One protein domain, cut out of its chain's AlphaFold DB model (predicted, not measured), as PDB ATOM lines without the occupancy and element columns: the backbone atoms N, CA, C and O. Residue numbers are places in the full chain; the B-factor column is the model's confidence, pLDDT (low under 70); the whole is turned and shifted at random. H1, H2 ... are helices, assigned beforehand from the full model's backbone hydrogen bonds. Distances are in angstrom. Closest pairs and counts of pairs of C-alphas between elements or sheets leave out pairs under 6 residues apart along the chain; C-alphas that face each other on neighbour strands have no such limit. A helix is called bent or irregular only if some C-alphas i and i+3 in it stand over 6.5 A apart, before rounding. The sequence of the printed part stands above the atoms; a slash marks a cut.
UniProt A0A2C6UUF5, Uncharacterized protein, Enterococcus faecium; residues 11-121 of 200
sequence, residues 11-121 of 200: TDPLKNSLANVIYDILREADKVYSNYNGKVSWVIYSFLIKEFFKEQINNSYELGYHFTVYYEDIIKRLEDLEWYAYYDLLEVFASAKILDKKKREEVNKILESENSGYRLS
ATOM      1  N   THR A  11      -4.949-107.724  73.308       93.31
ATOM      2  CA  THR A  11      -3.891-107.762  74.329       93.31
ATOM      3  C   THR A  11      -3.304-106.366  74.520       93.31
ATOM      4  O   THR A  11      -3.359-105.536  73.613       93.31
ATOM      5  N   ASP A  12      -2.715-106.097  75.688       94.64
ATOM      6  CA  ASP A  12      -2.089-104.794  75.950       94.64
ATOM      7  C   ASP A  12      -0.980-104.438  74.945       94.64
ATOM      8  O   ASP A  12      -0.995-103.304  74.467       94.64
ATOM      9  N   PRO A  13      -0.063-105.353  74.554       95.99
ATOM     10  CA  PRO A  13       0.869-105.101  73.457       95.99
ATOM     11  C   PRO A  13       0.166-104.640  72.176       95.99
ATOM     12  O   PRO A  13       0.496-103.571  71.667       95.99
ATOM     13  N   LEU A  14      -0.877-105.358  71.740       96.07
ATOM     14  CA  LEU A  14      -1.516-105.076  70.459       96.07
ATOM     15  C   LEU A  14      -2.252-103.744  70.504       96.07
ATOM     16  O   LEU A  14      -2.109-102.925  69.600       96.07
ATOM     17  N   LYS A  15      -2.980-103.488  71.591       96.45
ATOM     18  CA  LYS A  15      -3.618-102.197  71.851       96.45
ATOM     19  C   LYS A  15      -2.603-101.053  71.797       96.45
ATOM     20  O   LYS A  15      -2.850-100.058  71.121       96.45
ATOM     21  N   ASN A  16      -1.447-101.206  72.446       97.28
ATOM     22  CA  ASN A  16      -0.390-100.193  72.444       97.28
ATOM     23  C   ASN A  16       0.201 -99.985  71.044       97.28
ATOM     24  O   ASN A  16       0.432 -98.847  70.639       97.28
ATOM     25  N   SER A  17       0.416-101.054  70.281       98.02
ATOM     26  CA  SER A  17       0.918-100.957  68.910       98.02
ATOM     27  C   SER A  17      -0.083-100.271  67.978       98.02
ATOM     28  O   SER A  17       0.313 -99.397  67.207       98.02
ATOM     29  N   LEU A  18      -1.380-100.575  68.087       97.18
ATOM     30  CA  LEU A  18      -2.423 -99.871  67.331       97.18
ATOM     31  C   LEU A  18      -2.524 -98.393  67.744       97.18
ATOM     32  O   LEU A  18      -2.610 -97.522  66.878       97.18
ATOM     33  N   ALA A  19      -2.434 -98.089  69.043       97.11
ATOM     34  CA  ALA A  19      -2.380 -96.713  69.540       97.11
ATOM     35  C   ALA A  19      -1.168 -95.946  68.978       97.11
ATOM     36  O   ALA A  19      -1.309 -94.810  68.530       97.11
ATOM     37  N   ASN A  20       0.005 -96.583  68.906       97.30
ATOM     38  CA  ASN A  20       1.206 -95.990  68.311       97.30
ATOM     39  C   ASN A  20       1.049 -95.738  66.801       97.30
ATOM     40  O   ASN A  20       1.496 -94.707  66.302       97.30
ATOM     41  N   VAL A  21       0.370 -96.628  66.069       96.51
ATOM     42  CA  VAL A  21       0.030 -96.380  64.657       96.51
ATOM     43  C   VAL A  21      -0.868 -95.146  64.526       96.51
ATOM     44  O   VAL A  21      -0.608 -94.290  63.680       96.51
ATOM     45  N   ILE A  22      -1.897 -95.024  65.372       95.53
ATOM     46  CA  ILE A  22      -2.785 -93.851  65.410       95.53
ATOM     47  C   ILE A  22      -1.983 -92.579  65.721       95.53
ATOM     48  O   ILE A  22      -2.160 -91.565  65.044       95.53
ATOM     49  N   TYR A  23      -1.064 -92.635  66.691       94.62
ATOM     50  CA  TYR A  23      -0.166 -91.528  67.019       94.62
ATOM     51  C   TYR A  23       0.633 -91.063  65.805       94.62
ATOM     52  O   TYR A  23       0.632 -89.873  65.489       94.62
ATOM     53  N   ASP A  24       1.293 -91.989  65.108       93.63
ATOM     54  CA  ASP A  24       2.116 -91.670  63.944       93.63
ATOM     55  C   ASP A  24       1.286 -91.046  62.820       93.63
ATOM     56  O   ASP A  24       1.705 -90.052  62.228       93.63
ATOM     57  N   ILE A  25       0.086 -91.575  62.561       91.40
ATOM     58  CA  ILE A  25      -0.838 -91.030  61.559       91.40
ATOM     59  C   ILE A  25      -1.203 -89.582  61.888       91.40
ATOM     60  O   ILE A  25      -1.046 -88.690  61.051       91.40
ATOM     61  N   LEU A  26      -1.674 -89.339  63.112       90.01
ATOM     62  CA  LEU A  26      -2.112 -88.013  63.535       90.01
ATOM     63  C   LEU A  26      -0.936 -87.030  63.591       90.01
ATOM     64  O   LEU A  26      -1.084 -85.867  63.217       90.01
ATOM     65  N   ARG A  27       0.249 -87.495  64.002       89.22
ATOM     66  CA  ARG A  27       1.467 -86.684  64.067       89.22
ATOM     67  C   ARG A  27       1.955 -86.268  62.687       89.22
ATOM     68  O   ARG A  27       2.347 -85.117  62.508       89.22
ATOM     69  N   GLU A  28       1.978 -87.183  61.721       87.34
ATOM     70  CA  GLU A  28       2.372 -86.849  60.348       87.34
ATOM     71  C   GLU A  28       1.351 -85.914  59.694       87.34
ATOM     72  O   GLU A  28       1.741 -84.936  59.050       87.34
ATOM     73  N   ALA A  29       0.056 -86.129  59.944       83.48
ATOM     74  CA  ALA A  29      -0.977 -85.194  59.521       83.48
ATOM     75  C   ALA A  29      -0.770 -83.800  60.143       83.48
ATOM     76  O   ALA A  29      -0.850 -82.800  59.442       83.48
ATOM     77  N   ASP A  30      -0.416 -83.690  61.424       82.54
ATOM     78  CA  ASP A  30      -0.123 -82.388  62.031       82.54
ATOM     79  C   ASP A  30       1.142 -81.726  61.442       82.54
ATOM     80  O   ASP A  30       1.132 -80.537  61.105       82.54
ATOM     81  N   LYS A  31       2.224 -82.486  61.220       81.41
ATOM     82  CA  LYS A  31       3.477 -81.974  60.629       81.41
ATOM     83  C   LYS A  31       3.290 -81.394  59.230       81.41
ATOM     84  O   LYS A  31       3.801 -80.308  58.960       81.41
ATOM     85  N   VAL A  32       2.576 -82.094  58.345       74.77
ATOM     86  CA  VAL A  32       2.376 -81.655  56.950       74.77
ATOM     87  C   VAL A  32       1.742 -80.261  56.895       74.77
ATOM     88  O   VAL A  32       2.098 -79.453  56.037       74.77
ATOM     89  N   TYR A  33       0.855 -79.946  57.840       70.19
ATOM     90  CA  TYR A  33       0.062 -78.722  57.797       70.19
ATOM     91  C   TYR A  33       0.420 -77.667  58.852       70.19
ATOM     92  O   TYR A  33       0.036 -76.503  58.697       70.19
ATOM     93  N   SER A  34       1.175 -78.008  59.900       65.08
ATOM     94  CA  SER A  34       1.729 -77.025  60.847       65.08
ATOM     95  C   SER A  34       2.569 -75.953  60.139       65.08
ATOM     96  O   SER A  34       2.530 -74.796  60.556       65.08
ATOM     97  N   ASN A  35       3.173 -76.276  58.989       58.34
ATOM     98  CA  ASN A  35       3.840 -75.322  58.094       58.34
ATOM     99  C   ASN A  35       2.928 -74.205  57.534       58.34
ATOM    100  O   ASN A  35       3.450 -73.244  56.975       58.34
ATOM    101  N   TYR A  36       1.597 -74.308  57.663       55.11
ATOM    102  CA  TYR A  36       0.646 -73.363  57.063       55.11
ATOM    103  C   TYR A  36      -0.209 -72.545  58.043       55.11
ATOM    104  O   TYR A  36      -0.634 -71.473  57.624       55.11
ATOM    105  N   ASN A  37      -0.482 -72.996  59.286       52.72
ATOM    106  CA  ASN A  37      -1.066 -72.181  60.391       52.72
ATOM    107  C   ASN A  37      -1.411 -72.961  61.694       52.72
ATOM    108  O   ASN A  37      -2.285 -72.535  62.447       52.72
ATOM    109  N   GLY A  38      -0.780 -74.104  61.995       55.04
ATOM    110  CA  GLY A  38      -0.894 -74.759  63.321       55.04
ATOM    111  C   GLY A  38      -2.296 -75.216  63.784       55.04
ATOM    112  O   GLY A  38      -2.479 -75.475  64.968       55.04
ATOM    113  N   LYS A  39      -3.293 -75.307  62.889       68.56
ATOM    114  CA  LYS A  39      -4.703 -75.614  63.231       68.56
ATOM    115  C   LYS A  39      -5.201 -76.994  62.777       68.56
ATOM    116  O   LYS A  39      -6.384 -77.283  62.918       68.56
ATOM    117  N   VAL A  40      -4.346 -77.853  62.221       74.23
ATOM    118  CA  VAL A  40      -4.810 -79.133  61.650       74.23
ATOM    119  C   VAL A  40      -5.119 -80.187  62.693       74.23
ATOM    120  O   VAL A  40      -6.134 -80.867  62.540       74.23
ATOM    121  N   SER A  41      -4.358 -80.240  63.789       78.06
ATOM    122  CA  SER A  41      -4.745 -81.059  64.940       78.06
ATOM    123  C   SER A  41      -6.192 -80.788  65.372       78.06
ATOM    124  O   SER A  41      -6.936 -81.737  65.575       78.06
ATOM    125  N   TRP A  42      -6.635 -79.522  65.403       83.11
ATOM    126  CA  TRP A  42      -8.025 -79.175  65.726       83.11
ATOM    127  C   TRP A  42      -9.035 -79.690  64.693       83.11
ATOM    128  O   TRP A  42     -10.092 -80.183  65.070       83.11
ATOM    129  N   VAL A  43      -8.736 -79.592  63.395       84.57
ATOM    130  CA  VAL A  43      -9.652 -80.050  62.333       84.57
ATOM    131  C   VAL A  43      -9.862 -81.559  62.409       84.57
ATOM    132  O   VAL A  43     -10.998 -82.022  62.373       84.57
ATOM    133  N   ILE A  44      -8.779 -82.324  62.553       86.27
ATOM    134  CA  ILE A  44      -8.863 -83.784  62.668       86.27
ATOM    135  C   ILE A  44      -9.525 -84.164  63.989       86.27
ATOM    136  O   ILE A  44     -10.435 -84.985  63.996       86.27
ATOM    137  N   TYR A  45      -9.128 -83.525  65.091       88.27
ATOM    138  CA  TYR A  45      -9.737 -83.743  66.397       88.27
ATOM    139  C   TYR A  45     -11.249 -83.496  66.360       88.27
ATOM    140  O   TYR A  45     -12.022 -84.407  66.629       88.27
ATOM    141  N   SER A  46     -11.691 -82.304  65.953       89.50
ATOM    142  CA  SER A  46     -13.117 -81.952  65.889       89.50
ATOM    143  C   SER A  46     -13.915 -82.851  64.939       89.50
ATOM    144  O   SER A  46     -15.058 -83.185  65.252       89.50
ATOM    145  N   PHE A  47     -13.318 -83.302  63.828       91.73
ATOM    146  CA  PHE A  47     -13.915 -84.315  62.954       91.73
ATOM    147  C   PHE A  47     -14.117 -85.643  63.690       91.73
ATOM    148  O   PHE A  47     -15.222 -86.174  63.677       91.73
ATOM    149  N   LEU A  48     -13.085 -86.164  64.362       94.17
ATOM    150  CA  LEU A  48     -13.186 -87.423  65.101       94.17
ATOM    151  C   LEU A  48     -14.201 -87.321  66.241       94.17
ATOM    152  O   LEU A  48     -15.035 -88.211  66.380       94.17
ATOM    153  N   ILE A  49     -14.201 -86.226  67.008       94.33
ATOM    154  CA  ILE A  49     -15.192 -86.006  68.072       94.33
ATOM    155  C   ILE A  49     -16.619 -86.046  67.510       94.33
ATOM    156  O   ILE A  49     -17.484 -86.717  68.070       94.33
ATOM    157  N   LYS A  50     -16.864 -85.371  66.383       94.21
ATOM    158  CA  LYS A  50     -18.200 -85.257  65.791       94.21
ATOM    159  C   LYS A  50     -18.665 -86.526  65.074       94.21
ATOM    160  O   LYS A  50     -19.814 -86.925  65.236       94.21
ATOM    161  N   GLU A  51     -17.810 -87.116  64.245       94.06
ATOM    162  CA  GLU A  51     -18.203 -88.166  63.297       94.06
ATOM    163  C   GLU A  51     -17.900 -89.574  63.818       94.06
ATOM    164  O   GLU A  51     -18.702 -90.481  63.605       94.06
ATOM    165  N   PHE A  52     -16.779 -89.756  64.525       96.01
ATOM    166  CA  PHE A  52     -16.394 -91.055  65.083       96.01
ATOM    167  C   PHE A  52     -16.977 -91.251  66.486       96.01
ATOM    168  O   PHE A  52     -17.799 -92.140  66.691       96.01
ATOM    169  N   PHE A  53     -16.628 -90.375  67.435       95.83
ATOM    170  CA  PHE A  53     -17.097 -90.477  68.822       95.83
ATOM    171  C   PHE A  53     -18.564 -90.045  68.992       95.83
ATOM    172  O   PHE A  53     -19.224 -90.472  69.934       95.83
ATOM    173  N   LYS A  54     -19.101 -89.234  68.066       94.99
ATOM    174  CA  LYS A  54     -20.471 -88.675  68.114       94.99
ATOM    175  C   LYS A  54     -20.756 -87.884  69.391       94.99
ATOM    176  O   LYS A  54     -21.855 -87.923  69.946       94.99
ATOM    177  N   GLU A  55     -19.765 -87.124  69.831       94.25
ATOM    178  CA  GLU A  55     -19.812 -86.337  71.054       94.25
ATOM    179  C   GLU A  55     -19.859 -84.828  70.784       94.25
ATOM    180  O   GLU A  55     -19.677 -84.346  69.662       94.25
ATOM    181  N   GLN A  56     -20.114 -84.052  71.841       89.79
ATOM    182  CA  GLN A  56     -20.017 -82.599  71.771       89.79
ATOM    183  C   GLN A  56     -18.551 -82.173  71.713       89.79
ATOM    184  O   GLN A  56     -17.725 -82.602  72.517       89.79
ATOM    185  N   ILE A  57     -18.243 -81.263  70.792       85.23
ATOM    186  CA  ILE A  57     -16.928 -80.632  70.728       85.23
ATOM    187  C   ILE A  57     -16.753 -79.748  71.964       85.23
ATOM    188  O   ILE A  57     -17.543 -78.833  72.205       85.23
ATOM    189  N   ASN A  58     -15.698 -79.998  72.738       74.52
ATOM    190  CA  ASN A  58     -15.314 -79.102  73.816       74.52
ATOM    191  C   ASN A  58     -14.444 -77.966  73.257       74.52
ATOM    192  O   ASN A  58     -13.272 -78.157  72.935       74.52
ATOM    193  N   ASN A  59     -15.009 -76.761  73.174       68.75
ATOM    194  CA  ASN A  59     -14.299 -75.585  72.664       68.75
ATOM    195  C   ASN A  59     -13.136 -75.141  73.564       68.75
ATOM    196  O   ASN A  59     -12.363 -74.279  73.146       68.75
ATOM    197  N   SER A  60     -12.965 -75.710  74.772       66.11
ATOM    198  CA  SER A  60     -11.789 -75.411  75.598       66.11
ATOM    199  C   SER A  60     -10.497 -75.625  74.816       66.11
ATOM    200  O   SER A  60      -9.561 -74.856  74.998       66.11
ATOM    201  N   TYR A  61     -10.460 -76.599  73.898       64.94
ATOM    202  CA  TYR A  61      -9.266 -76.904  73.118       64.94
ATOM    203  C   TYR A  61      -8.985 -75.943  71.945       64.94
ATOM    204  O   TYR A  61      -7.833 -75.846  71.516       64.94
ATOM    205  N   GLU A  62      -9.971 -75.164  71.470       63.50
ATOM    206  CA  GLU A  62      -9.771 -74.187  70.378       63.50
ATOM    207  C   GLU A  62      -8.700 -73.136  70.711       63.50
ATOM    208  O   GLU A  62      -8.084 -72.560  69.812       63.50
ATOM    209  N   LEU A  63      -8.440 -72.909  72.003       59.35
ATOM    210  CA  LEU A  63      -7.529 -71.888  72.525       59.35
ATOM    211  C   LEU A  63      -6.027 -72.216  72.373       59.35
ATOM    212  O   LEU A  63      -5.198 -71.579  73.019       59.35
ATOM    213  N   GLY A  64      -5.653 -73.146  71.489       60.36
ATOM    214  CA  GLY A  64      -4.254 -73.355  71.087       60.36
ATOM    215  C   GLY A  64      -3.533 -74.494  71.804       60.36
ATOM    216  O   GLY A  64      -2.331 -74.403  72.048       60.36
ATOM    217  N   TYR A  65      -4.241 -75.575  72.133       70.60
ATOM    218  CA  TYR A  65      -3.603 -76.773  72.675       70.60
ATOM    219  C   TYR A  65      -2.692 -77.452  71.642       70.60
ATOM    220  O   TYR A  65      -2.956 -77.438  70.438       70.60
ATOM    221  N   HIS A  66      -1.597 -78.041  72.126       75.85
ATOM    222  CA  HIS A  66      -0.635 -78.759  71.295       75.85
ATOM    223  C   HIS A  66      -1.191 -80.110  70.831       75.85
ATOM    224  O   HIS A  66      -1.998 -80.724  71.525       75.85
ATOM    225  N   PHE A  67      -0.687 -80.601  69.693       83.26
ATOM    226  CA  PHE A  67      -0.947 -81.939  69.141       83.26
ATOM    227  C   PHE A  67      -1.039 -83.046  70.208       83.26
ATOM    228  O   PHE A  67      -1.956 -83.862  70.175       83.26
ATOM    229  N   THR A  68      -0.123 -83.042  71.182       84.40
ATOM    230  CA  THR A  68      -0.063 -84.049  72.251       84.40
ATOM    231  C   THR A  68      -1.352 -84.126  73.058       84.40
ATOM    232  O   THR A  68      -1.808 -85.221  73.356       84.40
ATOM    233  N   VAL A  69      -1.984 -82.987  73.344       85.54
ATOM    234  CA  VAL A  69      -3.220 -82.934  74.130       85.54
ATOM    235  C   VAL A  69      -4.400 -83.502  73.345       85.54
ATOM    236  O   VAL A  69      -5.220 -84.223  73.906       85.54
ATOM    237  N   TYR A  70      -4.473 -83.222  72.042       87.91
ATOM    238  CA  TYR A  70      -5.501 -83.808  71.179       87.91
ATOM    239  C   TYR A  70      -5.349 -85.321  71.062       87.91
ATOM    240  O   TYR A  70      -6.338 -86.043  71.133       87.91
ATOM    241  N   TYR A  71      -4.115 -85.798  70.901       90.46
ATOM    242  CA  TYR A  71      -3.832 -87.226  70.856       90.46
ATOM    243  C   TYR A  71      -4.187 -87.925  72.177       90.46
ATOM    244  O   TYR A  71      -4.875 -88.941  72.153       90.46
ATOM    245  N   GLU A  72      -3.762 -87.378  73.318       91.34
ATOM    246  CA  GLU A  72      -4.060 -87.941  74.642       91.34
ATOM    247  C   GLU A  72      -5.570 -88.049  74.891       91.34
ATOM    248  O   GLU A  72      -6.037 -89.075  75.383       91.34
ATOM    249  N   ASP A  73      -6.346 -87.032  74.500       91.85
ATOM    250  CA  ASP A  73      -7.807 -87.067  74.620       91.85
ATOM    251  C   ASP A  73      -8.439 -88.125  73.699       91.85
ATOM    252  O   ASP A  73      -9.325 -88.858  74.129       91.85
ATOM    253  N   ILE A  74      -7.952 -88.268  72.458       94.19
ATOM    254  CA  ILE A  74      -8.409 -89.323  71.533       94.19
ATOM    255  C   ILE A  74      -8.148 -90.713  72.120       94.19
ATOM    256  O   ILE A  74      -9.047 -91.551  72.107       94.19
ATOM    257  N   ILE A  75      -6.944 -90.968  72.642       95.99
ATOM    258  CA  ILE A  75      -6.607 -92.274  73.226       95.99
ATOM    259  C   ILE A  75      -7.458 -92.562  74.452       95.99
ATOM    260  O   ILE A  75      -8.027 -93.645  74.538       95.99
ATOM    261  N   LYS A  76      -7.611 -91.593  75.357       94.81
ATOM    262  CA  LYS A  76      -8.454 -91.760  76.542       94.81
ATOM    263  C   LYS A  76      -9.892 -92.130  76.168       94.81
ATOM    264  O   LYS A  76     -10.480 -93.009  76.782       94.81
ATOM    265  N   ARG A  77     -10.450 -91.501  75.132       95.91
ATOM    266  CA  ARG A  77     -11.793 -91.834  74.635       95.91
ATOM    267  C   ARG A  77     -11.865 -93.234  74.039       95.91
ATOM    268  O   ARG A  77     -12.858 -93.913  74.247       95.91
ATOM    269  N   LEU A  78     -10.837 -93.673  73.309       96.89
ATOM    270  CA  LEU A  78     -10.775 -95.048  72.798       96.89
ATOM    271  C   LEU A  78     -10.709 -96.081  73.927       96.89
ATOM    272  O   LEU A  78     -11.277 -97.156  73.782       96.89
ATOM    273  N   GLU A  79     -10.044 -95.764  75.041       95.00
ATOM    274  CA  GLU A  79      -9.986 -96.637  76.222       95.00
ATOM    275  C   GLU A  79     -11.348 -96.800  76.915       95.00
ATOM    276  O   GLU A  79     -11.592 -97.841  77.521       95.00
ATOM    277  N   ASP A  80     -12.226 -95.797  76.805       95.06
ATOM    278  CA  ASP A  80     -13.594 -95.825  77.335       95.06
ATOM    279  C   ASP A  80     -14.594 -96.535  76.388       95.06
ATOM    280  O   ASP A  80     -15.765 -96.705  76.739       95.06
ATOM    281  N   LEU A  81     -14.156 -96.944  75.190       95.56
ATOM    282  CA  LEU A  81     -14.956 -97.676  74.205       95.56
ATOM    283  C   LEU A  81     -14.630 -99.178  74.196       95.56
ATOM    284  O   LEU A  81     -13.702 -99.661  74.844       95.56
ATOM    285  N   GLU A  82     -15.410 -99.930  73.420       94.64
ATOM    286  CA  GLU A  82     -15.151-101.344  73.168       94.64
ATOM    287  C   GLU A  82     -13.785-101.566  72.503       94.64
ATOM    288  O   GLU A  82     -13.300-100.747  71.719       94.64
ATOM    289  N   TRP A  83     -13.174-102.725  72.771       93.71
ATOM    290  CA  TRP A  83     -11.820-103.075  72.310       93.71
ATOM    291  C   TRP A  83     -11.621-102.900  70.800       93.71
ATOM    292  O   TRP A  83     -10.506-102.641  70.342       93.71
ATOM    293  N   TYR A  84     -12.690-103.048  70.020       94.68
ATOM    294  CA  TYR A  84     -12.635-102.944  68.577       94.68
ATOM    295  C   TYR A  84     -12.559-101.502  68.046       94.68
ATOM    296  O   TYR A  84     -12.223-101.316  66.876       94.68
ATOM    297  N   ALA A  85     -12.769-100.482  68.886       96.65
ATOM    298  CA  ALA A  85     -12.740 -99.073  68.484       96.65
ATOM    299  C   ALA A  85     -11.399 -98.648  67.853       96.65
ATOM    300  O   ALA A  85     -11.359 -97.773  66.988       96.65
ATOM    301  N   TYR A  86     -10.293 -99.296  68.235       97.22
ATOM    302  CA  TYR A  86      -8.984 -99.083  67.608       97.22
ATOM    303  C   TYR A  86      -8.967 -99.513  66.138       97.22
ATOM    304  O   TYR A  86      -8.378 -98.824  65.304       97.22
ATOM    305  N   TYR A  87      -9.610-100.638  65.814       96.76
ATOM    306  CA  TYR A  87      -9.752-101.081  64.431       96.76
ATOM    307  C   TYR A  87     -10.636-100.112  63.662       96.76
ATOM    308  O   TYR A  87     -10.209 -99.620  62.625       96.76
ATOM    309  N   ASP A  88     -11.801 -99.768  64.202       96.69
ATOM    310  CA  ASP A  88     -12.764 -98.900  63.523       96.69
ATOM    311  C   ASP A  88     -12.169 -97.519  63.211       96.69
ATOM    312  O   ASP A  88     -12.344 -96.987  62.115       96.69
ATOM    313  N   LEU A  89     -11.377 -96.946  64.125       97.11
ATOM    314  CA  LEU A  89     -10.679 -95.688  63.851       97.11
ATOM    315  C   LEU A  89      -9.632 -95.837  62.732       97.11
ATOM    316  O   LEU A  89      -9.491 -94.957  61.878       97.11
ATOM    317  N   LEU A  90      -8.903 -96.953  62.698       97.25
ATOM    318  CA  LEU A  90      -7.972 -97.243  61.607       97.25
ATOM    319  C   LEU A  90      -8.704 -97.487  60.273       97.25
ATOM    320  O   LEU A  90      -8.171 -97.101  59.233       97.25
ATOM    321  N   GLU A  91      -9.922 -98.041  60.276       96.75
ATOM    322  CA  GLU A  91     -10.785 -98.161  59.084       96.75
ATOM    323  C   GLU A  91     -11.230 -96.787  58.574       96.75
ATOM    324  O   GLU A  91     -11.234 -96.548  57.362       96.75
ATOM    325  N   VAL A  92     -11.523 -95.840  59.476       95.27
ATOM    326  CA  VAL A  92     -11.778 -94.435  59.109       95.27
ATOM    327  C   VAL A  92     -10.559 -93.841  58.403       95.27
ATOM    328  O   VAL A  92     -10.695 -93.234  57.337       95.27
ATOM    329  N   PHE A  93      -9.351 -94.051  58.935       94.63
ATOM    330  CA  PHE A  93      -8.123 -93.569  58.295       94.63
ATOM    331  C   PHE A  93      -7.816 -94.273  56.966       94.63
ATOM    332  O   PHE A  93      -7.359 -93.622  56.021       94.63
ATOM    333  N   ALA A  94      -8.097 -95.572  56.857       95.06
ATOM    334  CA  ALA A  94      -7.976 -96.327  55.612       95.06
ATOM    335  C   ALA A  94      -8.925 -95.773  54.540       95.06
ATOM    336  O   ALA A  94      -8.497 -95.419  53.440       95.06
ATOM    337  N   SER A  95     -10.197 -95.596  54.896       92.86
ATOM    338  CA  SER A  95     -11.250 -95.088  54.010       92.86
ATOM    339  C   SER A  95     -10.994 -93.649  53.558       92.86
ATOM    340  O   SER A  95     -11.233 -93.302  52.400       92.86
ATOM    341  N   ALA A  96     -10.425 -92.818  54.437       91.32
ATOM    342  CA  ALA A  96      -9.972 -91.466  54.115       91.32
ATOM    343  C   ALA A  96      -8.668 -91.428  53.288       91.32
ATOM    344  O   ALA A  96      -8.177 -90.343  52.976       91.32
ATOM    345  N   LYS A  97      -8.105 -92.590  52.921       88.33
ATOM    346  CA  LYS A  97      -6.832 -92.745  52.192       88.33
ATOM    347  C   LYS A  97      -5.639 -92.097  52.901       88.33
ATOM    348  O   LYS A  97      -4.676 -91.693  52.253       88.33
ATOM    349  N   ILE A  98      -5.707 -92.000  54.228       89.31
ATOM    350  CA  ILE A  98      -4.599 -91.527  55.067       89.31
ATOM    351  C   ILE A  98      -3.546 -92.634  55.209       89.31
ATOM    352  O   ILE A  98      -2.348 -92.363  55.247       89.31
ATOM    353  N   LEU A  99      -3.991 -93.892  55.242       90.42
ATOM    354  CA  LEU A  99      -3.117 -95.057  55.222       90.42
ATOM    355  C   LEU A  99      -2.659 -95.358  53.790       90.42
ATOM    356  O   LEU A  99      -3.404 -95.926  52.989       90.42
ATOM    357  N   ASP A 100      -1.416 -95.006  53.468       90.79
ATOM    358  CA  ASP A 100      -0.794 -95.437  52.217       90.79
ATOM    359  C   ASP A 100      -0.494 -96.950  52.216       90.79
ATOM    360  O   ASP A 100      -0.591 -97.642  53.234       90.79
ATOM    361  N   LYS A 101      -0.102 -97.488  51.056       91.31
ATOM    362  CA  LYS A 101       0.212 -98.919  50.908       91.31
ATOM    363  C   LYS A 101       1.252 -99.396  51.931       91.31
ATOM    364  O   LYS A 101       1.095-100.469  52.508       91.31
ATOM    365  N   LYS A 102       2.292 -98.597  52.177       93.14
ATOM    366  CA  LYS A 102       3.381 -98.956  53.091       93.14
ATOM    367  C   LYS A 102       2.884 -99.046  54.534       93.14
ATOM    368  O   LYS A 102       3.227 -99.995  55.234       93.14
ATOM    369  N   LYS A 103       2.066 -98.092  54.978       93.78
ATOM    370  CA  LYS A 103       1.500 -98.086  56.329       93.78
ATOM    371  C   LYS A 103       0.468 -99.203  56.505       93.78
ATOM    372  O   LYS A 103       0.430 -99.817  57.564       93.78
ATOM    373  N   ARG A 104      -0.298 -99.554  55.465       94.29
ATOM    374  CA  ARG A 104      -1.187-100.735  55.485       94.29
ATOM    375  C   ARG A 104      -0.406-102.044  55.664       94.29
ATOM    376  O   ARG A 104      -0.804-102.892  56.459       94.29
ATOM    377  N   GLU A 105       0.726-102.195  54.977       93.83
ATOM    378  CA  GLU A 105       1.631-103.340  55.164       93.83
ATOM    379  C   GLU A 105       2.242-103.377  56.575       93.83
ATOM    380  O   GLU A 105       2.372-104.448  57.162       93.83
ATOM    381  N   GLU A 106       2.603-102.221  57.136       95.19
ATOM    382  CA  GLU A 106       3.107-102.095  58.510       95.19
ATOM    383  C   GLU A 106       2.057-102.517  59.545       95.19
ATOM    384  O   GLU A 106       2.356-103.326  60.421       95.19
ATOM    385  N   VAL A 107       0.814-102.051  59.393       96.16
ATOM    386  CA  VAL A 107      -0.314-102.457  60.241       96.16
ATOM    387  C   VAL A 107      -0.504-103.970  60.189       96.16
ATOM    388  O   VAL A 107      -0.526-104.613  61.232       96.16
ATOM    389  N   ASN A 108      -0.567-104.571  58.998       94.58
ATOM    390  CA  ASN A 108      -0.747-106.020  58.881       94.58
ATOM    391  C   ASN A 108       0.401-106.831  59.507       94.58
ATOM    392  O   ASN A 108       0.139-107.880  60.092       94.58
ATOM    393  N   LYS A 109       1.644-106.330  59.464       94.66
ATOM    394  CA  LYS A 109       2.783-106.956  60.158       94.66
ATOM    395  C   LYS A 109       2.645-106.903  61.676       94.66
ATOM    396  O   LYS A 109       2.945-107.898  62.326       94.66
ATOM    397  N   ILE A 110       2.185-105.779  62.233       95.89
ATOM    398  CA  ILE A 110       1.903-105.653  63.672       95.89
ATOM    399  C   ILE A 110       0.863-106.698  64.078       95.89
ATOM    400  O   ILE A 110       1.115-107.500  64.975       95.89
ATOM    401  N   LEU A 111      -0.266-106.744  63.361       94.56
ATOM    402  CA  LEU A 111      -1.352-107.693  63.620       94.56
ATOM    403  C   LEU A 111      -0.862-109.143  63.612       94.56
ATOM    404  O   LEU A 111      -1.218-109.917  64.495       94.56
ATOM    405  N   GLU A 112      -0.046-109.513  62.626       92.13
ATOM    406  CA  GLU A 112       0.528-110.851  62.533       92.13
ATOM    407  C   GLU A 112       1.488-111.146  63.688       92.13
ATOM    408  O   GLU A 112       1.328-112.158  64.365       92.13
ATOM    409  N   SER A 113       2.435-110.244  63.958       93.20
ATOM    410  CA  SER A 113       3.449-110.435  65.002       93.20
ATOM    411  C   SER A 113       2.870-110.525  66.414       93.20
ATOM    412  O   SER A 113       3.498-111.095  67.305       93.20
ATOM    413  N   GLU A 114       1.671-109.980  66.610       93.57
ATOM    414  CA  GLU A 114       0.986-109.923  67.898       93.57
ATOM    415  C   GLU A 114      -0.246-110.838  67.961       93.57
ATOM    416  O   GLU A 114      -1.114-110.662  68.818       93.57
ATOM    417  N   ASN A 115      -0.319-111.841  67.074       90.43
ATOM    418  CA  ASN A 115      -1.350-112.887  67.061       90.43
ATOM    419  C   ASN A 115      -2.799-112.355  66.986       90.43
ATOM    420  O   ASN A 115      -3.745-112.975  67.484       90.43
ATOM    421  N   SER A 116      -2.992-111.215  66.318       92.24
ATOM    422  CA  SER A 116      -4.319-110.699  65.987       92.24
ATOM    423  C   SER A 116      -5.017-111.632  65.002       92.24
ATOM    424  O   SER A 116      -4.461-112.003  63.961       92.24
ATOM    425  N   GLY A 117      -6.279-111.944  65.283       91.11
ATOM    426  CA  GLY A 117      -7.164-112.665  64.377       91.11
ATOM    427  C   GLY A 117      -7.705-111.838  63.215       91.11
ATOM    428  O   GLY A 117      -8.509-112.375  62.460       91.11
ATOM    429  N   TYR A 118      -7.289-110.574  63.082       93.69
ATOM    430  CA  TYR A 118      -7.745-109.642  62.051       93.69
ATOM    431  C   TYR A 118      -6.631-109.215  61.092       93.69
ATOM    432  O   TYR A 118      -5.464-109.124  61.484       93.69
ATOM    433  N   ARG A 119      -7.001-108.873  59.851       94.06
ATOM    434  CA  ARG A 119      -6.136-108.231  58.843       94.06
ATOM    435  C   ARG A 119      -6.863-107.076  58.163       94.06
ATOM    436  O   ARG A 119      -8.053-107.187  57.891       94.06
ATOM    437  N   LEU A 120      -6.142-106.000  57.854       94.42
ATOM    438  CA  LEU A 120      -6.657-104.881  57.068       94.42
ATOM    439  C   LEU A 120      -6.653-105.248  55.578       94.42
ATOM    440  O   LEU A 120      -5.589-105.464  54.986       94.42
ATOM    441  N   SER A 121      -7.841-105.304  54.984       92.09
ATOM    442  CA  SER A 121      -8.073-105.648  53.575       92.09
ATOM    443  C   SER A 121      -7.916-104.451  52.625       92.09
ATOM    444  O   SER A 121      -7.810-103.302  53.062       92.09
TER     445      SER A 121
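Overview. This is residues 11 to 121 of the 200 residues of an uncharacterized protein of Enterococcus faecium (UniProt A0A2C6UUF5). One long helix, H1, runs along one side of the domain, and four other helices pack on it: H4 and H6 run back along it at shallow tilts, while H2 and H5 slant steeply against it. H2 and H4 lie side by side, and the short H3 sits near H2 at the end of the domain far from H6. The printed part has 111 residues with six named helices, in order H1 to H6, and no named strand; the class is all helix. The whole is compact, with a radius of gyration of the C-alphas of 14.1 A, and spans 42 by 30 by 22 A.

Arrangement. H1, residues 12 to 37, is the hub, touching four helices; it has a kink of 31 degrees near residue 31, and is only just irregular, with C-alphas 32 and 35 6.6 A apart. H2, residues 40 to 52, touches H1 with residues 40 to 41 alone, closest at the C-alphas of Asp 30 and Ser 41, 5.6 A, at a steep tilt of 49 degrees, opposite ways. H3, residues 59 to 63, is close to H2 but not clearly touching, the closest C-alphas being those of Trp 42 and Glu 62, 7.0 A. H4, residues 67 to 79, touches residues 19 to 30 of H1 alone, closest at the C-alphas of Tyr 23 and Tyr 71, 6.8 A, at a shallow tilt of 32 degrees, opposite ways. H4 also touches H2, closest at the C-alphas of Ser 41 and Phe 67, 5.7 A, at a shallow tilt of 18 degrees, the same way. H5, residues 85 to 95, touches residues 15 to 22 of H1 alone, closest at the C-alphas of Leu 18 and Tyr 86, 6.6 A, at a steep tilt of 42 degrees, the same way. H6, residues 101 to 113, touches residues 14 to 21 of H1 alone, closest at the C-alphas of Ser 17 and Ile 110, 7.1 A, at a shallow tilt of 20 degrees, opposite ways. H5 and H6 are near each other; H4 and H6 are apart. Every O i to N i+4 pair is within hydrogen-bond range in H2, H4, H5 and H6; H1 has 18 of 22, and H3 has 0 of 1, with 1 of 2 O i to N i+3 pairs.

Along the chain. H1 begins at C-alpha 12, (-2.089, -104.794, 75.950), and is 36.1 A long. H2 measures 17.0 A, H3 7.7 A, H4 18.7 A and H5 15.1 A. H6, 18.5 A, ends at C-alpha 113, (3.449, -110.435, 65.002).

Size, cuts and confidence. The C-alphas farthest apart are those of Leu 63 and Asn 115, 41.8 A. The printed part has no cut, and no link is long. Residues 34 to 39 and 59 to 64 have pLDDT under 70.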